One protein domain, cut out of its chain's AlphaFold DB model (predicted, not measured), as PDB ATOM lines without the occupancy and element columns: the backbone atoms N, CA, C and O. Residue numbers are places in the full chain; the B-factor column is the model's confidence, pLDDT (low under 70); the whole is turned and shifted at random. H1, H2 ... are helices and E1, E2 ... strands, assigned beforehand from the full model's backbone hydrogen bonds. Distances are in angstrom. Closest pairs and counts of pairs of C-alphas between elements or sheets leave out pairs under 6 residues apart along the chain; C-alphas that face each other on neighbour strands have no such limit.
ATOM      1  N   HIS A  33      16.170  50.446 -26.395       95.00
ATOM      2  CA  HIS A  33      16.887  51.477 -25.655       95.00
ATOM      3  C   HIS A  33      15.881  52.513 -25.141       95.00
ATOM      4  O   HIS A  33      15.048  52.996 -25.910       95.00
ATOM      5  N   VAL A  34      15.968  52.887 -23.862       96.06
ATOM      6  CA  VAL A  34      15.226  54.058 -23.356       96.06
ATOM      7  C   VAL A  34      15.830  55.330 -23.953       96.06
ATOM      8  O   VAL A  34      15.120  56.199 -24.451       96.06
ATOM      9  N   VAL A  35      17.162  55.388 -23.948       96.31
ATOM     10  CA  VAL A  35      18.007  56.419 -24.560       96.31
ATOM     11  C   VAL A  35      19.311  55.773 -25.057       96.31
ATOM     12  O   VAL A  35      19.711  54.745 -24.503       96.31
ATOM     13  N   PRO A  36      20.001  56.337 -26.068       95.56
ATOM     14  CA  PRO A  36      21.209  55.724 -26.635       95.56
ATOM     15  C   PRO A  36      22.323  55.453 -25.612       95.56
ATOM     16  O   PRO A  36      22.868  54.357 -25.584       95.56
ATOM     17  N   TRP A  37      22.563  56.387 -24.688       96.38
ATOM     18  CA  TRP A  37      23.625  56.333 -23.670       96.38
ATOM     19  C   TRP A  37      23.368  55.363 -22.501       96.38
ATOM     20  O   TRP A  37      23.965  55.468 -21.435       96.38
ATOM     21  N   THR A  38      22.451  54.411 -22.676       97.62
ATOM     22  CA  THR A  38      22.217  53.311 -21.721       97.62
ATOM     23  C   THR A  38      22.599  51.942 -22.279       97.62
ATOM     24  O   THR A  38      22.392  50.928 -21.611       97.62
ATOM     25  N   SER A  39      23.138  51.898 -23.500       97.44
ATOM     26  CA  SER A  39      23.514  50.669 -24.192       97.44
ATOM     27  C   SER A  39      24.943  50.766 -24.714       97.44
ATOM     28  O   SER A  39      25.303  51.745 -25.357       97.44
ATOM     29  N   LEU A  40      25.725  49.707 -24.512       96.88
ATOM     30  CA  LEU A  40      27.026  49.512 -25.161       96.88
ATOM     31  C   LEU A  40      26.869  49.152 -26.643       96.88
ATOM     32  O   LEU A  40      27.791  49.326 -27.437       96.88
ATOM     33  N   ALA A  41      25.713  48.596 -27.013       94.56
ATOM     34  CA  ALA A  41      25.371  48.312 -28.394       94.56
ATOM     35  C   ALA A  41      24.632  49.523 -28.988       94.56
ATOM     36  O   ALA A  41      23.538  49.822 -28.504       94.56
ATOM     37  N   PRO A  42      25.177  50.211 -30.012       89.75
ATOM     38  CA  PRO A  42      24.518  51.368 -30.624       89.75
ATOM     39  C   PRO A  42      23.262  50.963 -31.405       89.75
ATOM     40  O   PRO A  42      22.266  51.687 -31.409       89.75
ATOM     41  N   ASP A  43      23.287  49.769 -31.997       90.25
ATOM     42  CA  ASP A  43      22.179  49.159 -32.723       90.25
ATOM     43  C   ASP A  43      21.772  47.827 -32.080       90.25
ATOM     44  O   ASP A  43      22.589  47.113 -31.495       90.25
ATOM     45  N   GLY A  44      20.512  47.436 -32.278       93.62
ATOM     46  CA  GLY A  44      20.006  46.130 -31.865       93.62
ATOM     47  C   GLY A  44      19.333  46.155 -30.497       93.62
ATOM     48  O   GLY A  44      18.543  47.048 -30.199       93.62
ATOM     49  N   ARG A  45      19.556  45.101 -29.708       95.88
ATOM     50  CA  ARG A  45      18.964  44.976 -28.373       95.88
ATOM     51  C   ARG A  45      19.763  45.803 -27.366       95.88
ATOM     52  O   ARG A  45      20.986  45.717 -27.375       95.88
ATOM     53  N   LEU A  46      19.067  46.455 -26.435       97.75
ATOM     54  CA  LEU A  46      19.643  47.119 -25.262       97.75
ATOM     55  C   LEU A  46      20.653  46.211 -24.559       97.75
ATOM     56  O   LEU A  46      20.258  45.204 -23.974       97.75
ATOM     57  N   GLU A  47      21.930  46.580 -24.590       98.19
ATOM     58  CA  GLU A  47      23.030  45.848 -23.961       98.19
ATOM     59  C   GLU A  47      23.703  46.740 -22.912       98.19
ATOM     60  O   GLU A  47      24.691  47.408 -23.211       98.19
ATOM     61  N   PRO A  48      23.169  46.794 -21.682       97.81
ATOM     62  CA  PRO A  48      23.665  47.712 -20.664       97.81
ATOM     63  C   PRO A  48      24.966  47.227 -20.025       97.81
ATOM     64  O   PRO A  48      25.716  48.032 -19.487       97.81
ATOM     65  N   VAL A  49      25.218  45.914 -20.066       98.00
ATOM     66  CA  VAL A  49      26.385  45.266 -19.468       98.00
ATOM     67  C   VAL A  49      26.835  44.106 -20.349       98.00
ATOM     68  O   VAL A  49      26.018  43.260 -20.734       98.00
ATOM     69  N   HIS A  50      28.142  43.980 -20.565       97.00
ATOM     70  CA  HIS A  50      28.744  42.720 -20.977       97.00
ATOM     71  C   HIS A  50      30.032  42.411 -20.221       97.00
ATOM     72  O   HIS A  50      30.709  43.281 -19.686       97.00
ATOM     73  N   LEU A  51      30.370  41.131 -20.185       95.00
ATOM     74  CA  LEU A  51      31.530  40.581 -19.517       95.00
ATOM     75  C   LEU A  51      32.410  39.926 -20.568       95.00
ATOM     76  O   LEU A  51      31.930  39.108 -21.362       95.00
ATOM     77  N   HIS A  52      33.694  40.260 -20.557       93.69
ATOM     78  CA  HIS A  52      34.673  39.554 -21.362       93.69
ATOM     79  C   HIS A  52      34.953  38.161 -20.786       93.69
ATOM     80  O   HIS A  52      34.734  37.875 -19.606       93.69
ATOM     81  N   GLY A  53      35.436  37.269 -21.652       85.50
ATOM     82  CA  GLY A  53      35.812  35.910 -21.272       85.50
ATOM     83  C   GLY A  53      36.974  35.850 -20.269       85.50
ATOM     84  O   GLY A  53      37.580  36.854 -19.901       85.50
ATOM     85  N   VAL A  54      37.321  34.628 -19.864       82.44
ATOM     86  CA  VAL A  54      38.252  34.327 -18.756       82.44
ATOM     87  C   VAL A  54      39.678  34.878 -18.889       82.44
ATOM     88  O   VAL A  54      40.404  34.889 -17.902       82.44
ATOM     89  N   GLU A  55      40.101  35.300 -20.080       82.50
ATOM     90  CA  GLU A  55      41.447  35.847 -20.314       82.50
ATOM     91  C   GLU A  55      41.550  37.346 -19.994       82.50
ATOM     92  O   GLU A  55      42.644  37.845 -19.750       82.50
ATOM     93  N   ASP A  56      40.418  38.048 -19.977       85.44
ATOM     94  CA  ASP A  56      40.333  39.495 -19.767       85.44
ATOM     95  C   ASP A  56      39.544  39.797 -18.485       85.44
ATOM     96  O   ASP A  56      40.004  40.535 -17.615       85.44
ATOM     97  N   THR A  57      38.399  39.133 -18.298       86.69
ATOM     98  CA  THR A  57      37.508  39.253 -17.128       86.69
ATOM     99  C   THR A  57      36.965  40.658 -16.846       86.69
ATOM    100  O   THR A  57      36.218  40.821 -15.879       86.69
ATOM    101  N   SER A  58      37.288  41.660 -17.672       93.62
ATOM    102  CA  SER A  58      36.689  42.989 -17.571       93.62
ATOM    103  C   SER A  58      35.182  42.941 -17.799       93.62
ATOM    104  O   SER A  58      34.646  42.110 -18.544       93.62
ATOM    105  N   VAL A  59      34.493  43.858 -17.129       96.25
ATOM    106  CA  VAL A  59      33.065  44.093 -17.312       96.25
ATOM    107  C   VAL A  59      32.906  45.489 -17.878       96.25
ATOM    108  O   VAL A  59      33.429  46.449 -17.322       96.25
ATOM    109  N   HIS A  60      32.180  45.595 -18.976       98.00
ATOM    110  CA  HIS A  60      31.830  46.857 -19.608       98.00
ATOM    111  C   HIS A  60      30.369  47.128 -19.321       98.00
ATOM    112  O   HIS A  60      29.555  46.200 -19.351       98.00
ATOM    113  N   LEU A  61      30.040  48.372 -18.998       98.56
ATOM    114  CA  LEU A  61      28.694  48.751 -18.599       98.56
ATOM    115  C   LEU A  61      28.416  50.243 -18.787       98.56
ATOM    116  O   LEU A  61      29.344  51.048 -18.865       98.56
ATOM    117  N   CYS A  62      27.135  50.605 -18.832       98.44
ATOM    118  CA  CYS A  62      26.696  52.001 -18.839       98.44
ATOM    119  C   CYS A  62      26.336  52.477 -17.421       98.44
ATOM    120  O   CYS A  62      25.612  51.781 -16.708       98.44
ATOM    121  N   LEU A  63      26.783  53.671 -17.025       98.50
ATOM    122  CA  LEU A  63      26.454  54.330 -15.753       98.50
ATOM    123  C   LEU A  63      26.138  55.816 -15.956       98.50
ATOM    124  O   LEU A  63      26.612  56.412 -16.925       98.50
ATOM    125  N   PRO A  64      25.435  56.446 -14.992       98.12
ATOM    126  CA  PRO A  64      25.400  57.899 -14.882       98.12
ATOM    127  C   PRO A  64      26.818  58.484 -14.878       98.12
ATOM    128  O   PRO A  64      27.705  57.962 -14.193       98.12
ATOM    129  N   VAL A  65      27.032  59.592 -15.592       96.94
ATOM    130  CA  VAL A  65      28.375  60.150 -15.855       96.94
ATOM    131  C   VAL A  65      29.113  60.439 -14.546       96.94
ATOM    132  O   VAL A  65      30.260  60.035 -14.349       96.94
ATOM    133  N   ALA A  66      28.430  61.099 -13.608       96.88
ATOM    134  CA  ALA A  66      29.003  61.451 -12.312       96.88
ATOM    135  C   ALA A  66      29.363  60.212 -11.476       96.88
ATOM    136  O   ALA A  66      30.368  60.214 -10.768       96.88
ATOM    137  N   ARG A  67      28.565  59.142 -11.583       97.88
ATOM    138  CA  ARG A  67      28.791  57.900 -10.842       97.88
ATOM    139  C   ARG A  67      29.975  57.117 -11.404       97.88
ATOM    140  O   ARG A  67      30.803  56.634 -10.636       97.88
ATOM    141  N   GLY A  68      30.094  57.028 -12.727       97.69
ATOM    142  CA  GLY A  68      31.259  56.412 -13.359       97.69
ATOM    143  C   GLY A  68      32.559  57.173 -13.067       97.69
ATOM    144  O   GLY A  68      33.590  56.553 -12.792       97.69
ATOM    145  N   ALA A  69      32.506  58.510 -13.018       96.88
ATOM    146  CA  ALA A  69      33.636  59.337 -12.593       96.88
ATOM    147  C   ALA A  69      34.043  59.062 -11.133       96.88
ATOM    148  O   ALA A  69      35.221  58.836 -10.862       96.88
ATOM    149  N   GLU A  70      33.081  58.990 -10.209       98.31
ATOM    150  CA  GLU A  70      33.338  58.637  -8.805       98.31
ATOM    151  C   GLU A  70      34.006  57.257  -8.677       98.31
ATOM    152  O   GLU A  70      35.024  57.108  -8.000       98.31
ATOM    153  N   LEU A  71      33.478  56.236  -9.361       98.19
ATOM    154  CA  LEU A  71      34.068  54.892  -9.352       98.19
ATOM    155  C   LEU A  71      35.472  54.868  -9.968       98.19
ATOM    156  O   LEU A  71      36.315  54.080  -9.537       98.19
ATOM    157  N   THR A  72      35.743  55.744 -10.937       97.88
ATOM    158  CA  THR A  72      37.080  55.919 -11.513       97.88
ATOM    159  C   THR A  72      38.049  56.505 -10.487       97.88
ATOM    160  O   THR A  72      39.145  55.975 -10.306       97.88
ATOM    161  N   GLU A  73      37.645  57.542  -9.749       98.06
ATOM    162  CA  GLU A  73      38.457  58.128  -8.671       98.06
ATOM    163  C   GLU A  73      38.745  57.125  -7.543       98.06
ATOM    164  O   GLU A  73      39.838  57.118  -6.973       98.06
ATOM    165  N   LEU A  74      37.789  56.240  -7.254       97.38
ATOM    166  CA  LEU A  74      37.934  55.158  -6.278       97.38
ATOM    167  C   LEU A  74      38.755  53.962  -6.800       97.38
ATOM    168  O   LEU A  74      39.031  53.040  -6.030       97.38
ATOM    169  N   GLY A  75      39.155  53.964  -8.077       96.62
ATOM    170  CA  GLY A  75      39.980  52.923  -8.696       96.62
ATOM    171  C   GLY A  75      39.222  51.667  -9.137       96.62
ATOM    172  O   GLY A  75      39.852  50.644  -9.399       96.62
ATOM    173  N   TRP A  76      37.892  51.726  -9.217       97.50
ATOM    174  CA  TRP A  76      37.042  50.609  -9.647       97.50
ATOM    175  C   TRP A  76      36.753  50.599 -11.144       97.50
ATOM    176  O   TRP A  76      36.535  49.527 -11.708       97.50
ATOM    177  N   ALA A  77      36.738  51.775 -11.768       97.69
ATOM    178  CA  ALA A  77      36.351  51.952 -13.157       97.69
ATOM    179  C   ALA A  77      37.404  52.722 -13.959       97.69
ATOM    180  O   ALA A  77      38.237  53.441 -13.412       97.69
ATOM    181  N   THR A  78      37.325  52.597 -15.277       97.31
ATOM    182  CA  THR A  78      37.960  53.505 -16.231       97.31
ATOM    183  C   THR A  78      36.955  53.852 -17.328       97.31
ATOM    184  O   THR A  78      36.206  52.955 -17.732       97.31
ATOM    185  N   PRO A  79      36.951  55.089 -17.860       96.44
ATOM    186  CA  PRO A  79      36.175  55.426 -19.054       96.44
ATOM    187  C   PRO A  79      36.453  54.441 -20.192       96.44
ATOM    188  O   PRO A  79      37.598  54.010 -20.381       96.44
ATOM    189  N   HIS A  80      35.415  54.048 -20.926       91.56
ATOM    190  CA  HIS A  80      35.573  53.114 -22.030       91.56
ATOM    191  C   HIS A  80      36.337  53.782 -23.180       91.56
ATOM    192  O   HIS A  80      36.051  54.906 -23.577       91.56
ATOM    193  N   GLN A  81      37.315  53.082 -23.760       84.19
ATOM    194  CA  GLN A  81      38.177  53.653 -24.809       84.19
ATOM    195  C   GLN A  81      37.416  54.042 -26.092       84.19
ATOM    196  O   GLN A  81      37.911  54.839 -26.885       84.19
ATOM    197  N   TYR A  82      36.238  53.449 -26.293       83.62
ATOM    198  CA  TYR A  82      35.326  53.717 -27.404       83.62
ATOM    199  C   TYR A  82      33.983  54.239 -26.872       83.62
ATOM    200  O   TYR A  82      32.935  53.773 -27.301       83.62
ATOM    201  N   GLU A  83      33.997  55.080 -25.834       86.25
ATOM    202  CA  GLU A  83      32.779  55.731 -25.346       86.25
ATOM    203  C   GLU A  83      32.226  56.722 -26.380       86.25
ATOM    204  O   GLU A  83      32.961  57.539 -26.938       86.25
ATOM    205  N   ASP A  84      30.916  56.664 -26.598       90.75
ATOM    206  CA  ASP A  84      30.187  57.539 -27.522       90.75
ATOM    207  C   ASP A  84      29.451  58.664 -26.777       90.75
ATOM    208  O   ASP A  84      29.092  59.689 -27.366       90.75
ATOM    209  N   HIS A  85      29.215  58.474 -25.475       94.00
ATOM    210  CA  HIS A  85      28.378  59.355 -24.667       94.00
ATOM    211  C   HIS A  85      28.999  59.750 -23.322       94.00
ATOM    212  O   HIS A  85      28.471  60.640 -22.650       94.00
ATOM    213  N   GLY A  86      30.103  59.118 -22.916       95.50
ATOM    214  CA  GLY A  86      30.734  59.331 -21.605       95.50
ATOM    215  C   GLY A  86      29.998  58.634 -20.460       95.50
ATOM    216  O   GLY A  86      30.202  58.956 -19.289       95.50
ATOM    217  N   THR A  87      29.105  57.708 -20.806       97.62
ATOM    218  CA  THR A  87      28.368  56.847 -19.874       97.62
ATOM    219  C   THR A  87      28.911  55.424 -19.878       97.62
ATOM    220  O   THR A  87      28.523  54.626 -19.034       97.62
ATOM    221  N   GLU A  88      29.778  55.083 -20.828       98.12
ATOM    222  CA  GLU A  88      30.367  53.763 -21.007       98.12
ATOM    223  C   GLU A  88      31.649  53.625 -20.176       98.12
ATOM    224  O   GLU A  88      32.609  54.375 -20.346       98.12
ATOM    225  N   PHE A  89      31.696  52.627 -19.296       98.38
ATOM    226  CA  PHE A  89      32.836  52.370 -18.418       98.38
ATOM    227  C   PHE A  89      33.245  50.901 -18.460       98.38
ATOM    228  O   PHE A  89      32.420  50.007 -18.641       98.38
ATOM    229  N   MET A  90      34.530  50.659 -18.216       97.81
ATOM    230  CA  MET A  90      35.072  49.342 -17.902       97.81
ATOM    231  C   MET A  90      35.352  49.268 -16.400       97.81
ATOM    232  O   MET A  90      35.996  50.161 -15.853       97.81
ATOM    233  N   ILE A  91      34.928  48.191 -15.745       97.12
ATOM    234  CA  ILE A  91      35.327  47.847 -14.378       97.12
ATOM    235  C   ILE A  91      36.149  46.556 -14.366       97.12
ATOM    236  O   ILE A  91      36.023  45.694 -15.244       97.12
ATOM    237  N   TYR A  92      37.002  46.420 -13.356       93.44
ATOM    238  CA  TYR A  92      37.859  45.247 -13.196       93.44
ATOM    239  C   TYR A  92      37.075  44.028 -12.695       93.44
ATOM    240  O   TYR A  92      36.175  44.145 -11.860       93.44
ATOM    241  N   GLY A  93      37.451  42.841 -13.181       91.19
ATOM    242  CA  GLY A  93      36.944  41.578 -12.649       91.19
ATOM    243  C   GLY A  93      37.341  41.387 -11.174       91.19
ATOM    244  O   GLY A  93      38.433  41.802 -10.776       91.19
ATOM    245  N   PRO A  94      36.484  40.761 -10.348       93.75
ATOM    246  CA  PRO A  94      36.731  40.625  -8.916       93.75
ATOM    247  C   PRO A  94      37.837  39.605  -8.618       93.75
ATOM    248  O   PRO A  94      37.897  38.536  -9.231       93.75
ATOM    249  N   ARG A  95      38.682  39.904  -7.630       92.44
ATOM    250  CA  ARG A  95      39.770  39.021  -7.168       92.44
ATOM    251  C   ARG A  95      39.327  38.061  -6.068       92.44
ATOM    252  O   ARG A  95      39.902  36.980  -5.927       92.44
ATOM    253  N   ASP A  96      38.317  38.452  -5.298       94.44
ATOM    254  CA  ASP A  96      37.781  37.708  -4.160       94.44
ATOM    255  C   ASP A  96      36.256  37.887  -4.018       94.44
ATOM    256  O   ASP A  96      35.572  38.427  -4.895       94.44
ATOM    257  N   VAL A  97      35.693  37.340  -2.937       92.81
ATOM    258  CA  VAL A  97      34.242  37.330  -2.714       92.81
ATOM    259  C   VAL A  97      33.718  38.688  -2.255       92.81
ATOM    260  O   VAL A  97      32.551  39.000  -2.500       92.81
ATOM    261  N   GLU A  98      34.561  39.485  -1.607       95.12
ATOM    262  CA  GLU A  98      34.267  40.843  -1.179       95.12
ATOM    263  C   GLU A  98      34.161  41.771  -2.395       95.12
ATOM    264  O   GLU A  98      33.167  42.483  -2.546       95.12
ATOM    265  N   GLU A  99      35.118  41.697  -3.318       95.94
ATOM    266  CA  GLU A  99      35.077  42.448  -4.574       95.94
ATOM    267  C   GLU A  99      33.949  41.988  -5.483       95.94
ATOM    268  O   GLU A  99      33.317  42.814  -6.140       95.94
ATOM    269  N   LEU A 100      33.637  40.689  -5.496       94.50
ATOM    270  CA  LEU A 100      32.497  40.179  -6.251       94.50
ATOM    271  C   LEU A 100      31.197  40.864  -5.816       94.50
ATOM    272  O   LEU A 100      30.369  41.184  -6.666       94.50
ATOM    273  N   ALA A 101      31.009  41.116  -4.518       95.12
ATOM    274  CA  ALA A 101      29.830  41.832  -4.035       95.12
ATOM    275  C   ALA A 101      29.782  43.278  -4.559       95.12
ATOM    276  O   ALA A 101      28.714  43.745  -4.952       95.12
ATOM    277  N   VAL A 102      30.931  43.959  -4.624       96.50
ATOM    278  CA  VAL A 102      31.034  45.316  -5.181       96.50
ATOM    279  C   VAL A 102      30.729  45.313  -6.678       96.50
ATOM    280  O   VAL A 102      29.860  46.058  -7.123       96.50
ATOM    281  N   VAL A 103      31.361  44.427  -7.451       96.38
ATOM    282  CA  VAL A 103      31.130  44.298  -8.899       96.38
ATOM    283  C   VAL A 103      29.659  44.009  -9.199       96.38
ATOM    284  O   VAL A 103      29.074  44.646 -10.071       96.38
ATOM    285  N   LEU A 104      29.026  43.102  -8.445       96.12
ATOM    286  CA  LEU A 104      27.596  42.822  -8.593       96.12
ATOM    287  C   LEU A 104      26.732  44.053  -8.292       96.12
ATOM    288  O   LEU A 104      25.787  44.302  -9.034       96.12
ATOM    289  N   SER A 105      27.072  44.849  -7.272       96.88
ATOM    290  CA  SER A 105      26.336  46.085  -6.976       96.88
ATOM    291  C   SER A 105      26.456  47.134  -8.090       96.88
ATOM    292  O   SER A 105      25.464  47.762  -8.442       96.88
ATOM    293  N   ILE A 106      27.624  47.263  -8.729       98.31
ATOM    294  CA  ILE A 106      27.810  48.187  -9.860       98.31
ATOM    295  C   ILE A 106      27.021  47.701 -11.089       98.31
ATOM    296  O   ILE A 106      26.413  48.498 -11.802       98.31
ATOM    297  N   ILE A 107      26.973  46.385 -11.324       98.12
ATOM    298  CA  ILE A 107      26.131  45.792 -12.374       98.12
ATOM    299  C   ILE A 107      24.647  46.088 -12.107       98.12
ATOM    300  O   ILE A 107      23.920  46.439 -13.035       98.12
ATOM    301  N   GLU A 108      24.185  45.981 -10.859       97.69
ATOM    302  CA  GLU A 108      22.818  46.360 -10.478       97.69
ATOM    303  C   GLU A 108      22.533  47.845 -10.755       97.69
ATOM    304  O   GLU A 108      21.480  48.159 -11.314       97.69
ATOM    305  N   GLU A 109      23.467  48.746 -10.428       98.19
ATOM    306  CA  GLU A 109      23.361  50.180 -10.740       98.19
ATOM    307  C   GLU A 109      23.227  50.424 -12.252       98.19
ATOM    308  O   GLU A 109      22.351  51.176 -12.680       98.19
ATOM    309  N   SER A 110      24.033  49.744 -13.073       98.50
ATOM    310  CA  SER A 110      23.966  49.853 -14.537       98.50
ATOM    311  C   SER A 110      22.626  49.371 -15.101       98.50
ATOM    312  O   SER A 110      22.000  50.036 -15.928       98.50
ATOM    313  N   LEU A 111      22.129  48.233 -14.611       98.12
ATOM    314  CA  LEU A 111      20.833  47.697 -15.022       98.12
ATOM    315  C   LEU A 111      19.679  48.616 -14.605       98.12
ATOM    316  O   LEU A 111      18.706  48.743 -15.345       98.12
ATOM    317  N   ALA A 112      19.773  49.256 -13.436       97.81
ATOM    318  CA  ALA A 112      18.803  50.254 -12.998       97.81
ATOM    319  C   ALA A 112      18.839  51.501 -13.894       97.81
ATOM    320  O   ALA A 112      17.786  51.946 -14.347       97.81
ATOM    321  N   PHE A 113      20.032  51.996 -14.221       98.19
ATOM    322  CA  PHE A 113      20.220  53.121 -15.136       98.19
ATOM    323  C   PHE A 113      19.635  52.847 -16.527       98.19
ATOM    324  O   PHE A 113      18.966  53.695 -17.107       98.19
ATOM    325  N   ALA A 114      19.805  51.628 -17.038       97.94
ATOM    326  CA  ALA A 114      19.235  51.227 -18.319       97.94
ATOM    327  C   ALA A 114      17.703  51.102 -18.316       97.94
ATOM    328  O   ALA A 114      17.071  51.217 -19.367       97.94
ATOM    329  N   ARG A 115      17.092  50.861 -17.149       97.19
ATOM    330  CA  ARG A 115      15.629  50.858 -16.983       97.19
ATOM    331  C   ARG A 115      15.067  52.269 -16.924       97.19
ATOM    332  O   ARG A 115      14.022  52.527 -17.513       97.19
ATOM    333  N   ASP A 116      15.734  53.135 -16.177       97.25
ATOM    334  CA  ASP A 116      15.311  54.507 -15.946       97.25
ATOM    335  C   ASP A 116      16.547  55.408 -15.798       97.25
ATOM    336  O   ASP A 116      17.120  55.508 -14.708       97.25
TER     337      ASP A 116
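What this domain is: This is residues 33 to 116 of the 127 residues of an uncharacterized protein of Curtobacterium sp. MCLR17_031 (UniProt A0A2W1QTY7). A small, twisted sheet of four short strands has two helices over one face: the long H2 runs along the strands over E2, and the shorter H1 lies slantwise over the E3 side. Residues 33 to 48, with no named element, lead into E1. The printed part has 84 residues with two named helices and four named strands, in the order E1, E2, H1, E3, E4, H2; the antiparallel sheet runs E1, E2, E4, E3. It is mixed, helices and strands, and compact, with a radius of gyration of the C-alphas of 12.0 A and spans of 34 by 26 by 23 A.

How they stand to each other: E1, residues 49 to 51, and E2, residues 59 to 62, form a hairpin, with N 50 and O 60 2.9 A apart. E3, residues 77 to 79, and E4, residues 88 to 91, form another, with N 78 and O 90 at 2.8 A. E2 and E4 are antiparallel at 149 degrees, with N 91 and O 59 at 2.8 A. E2, H1 of residues 65 to 73, and E3 make a split strand-helix-strand unit, two strands running the same way with E4 between them; its crossover is right-handed. H1 and H2, residues 97 to 115, lie on the same face, making two layers, helices over a sheet. H1 has a height over the sheet of 8.2 A; the closest C-alphas of H1 and E3 are those of Leu 71 and Ala 77, 5.3 A. H2 has a height of 9.6 A; C-alphas Cys 62 of E2 and Ser 110 are closest, 5.5 A. In H1 and H2 every O i to N i+4 pair is within hydrogen-bond range.

Where its parts are: E1 begins at C-alpha 49 (26.385, 45.266, -19.468). E2 is 10.3 A long, E4 10.2 A and H1 12.5 A. H2 is 27.1 A long and ends at C-alpha 115 (15.629, 50.858, -16.983).

The domain as a whole: The C-alphas farthest apart, those of Asp 43 and Glu 98, are 34.8 A apart. The printed part has no cut, no link is long, and no printed residue is under 70 in pLDDT.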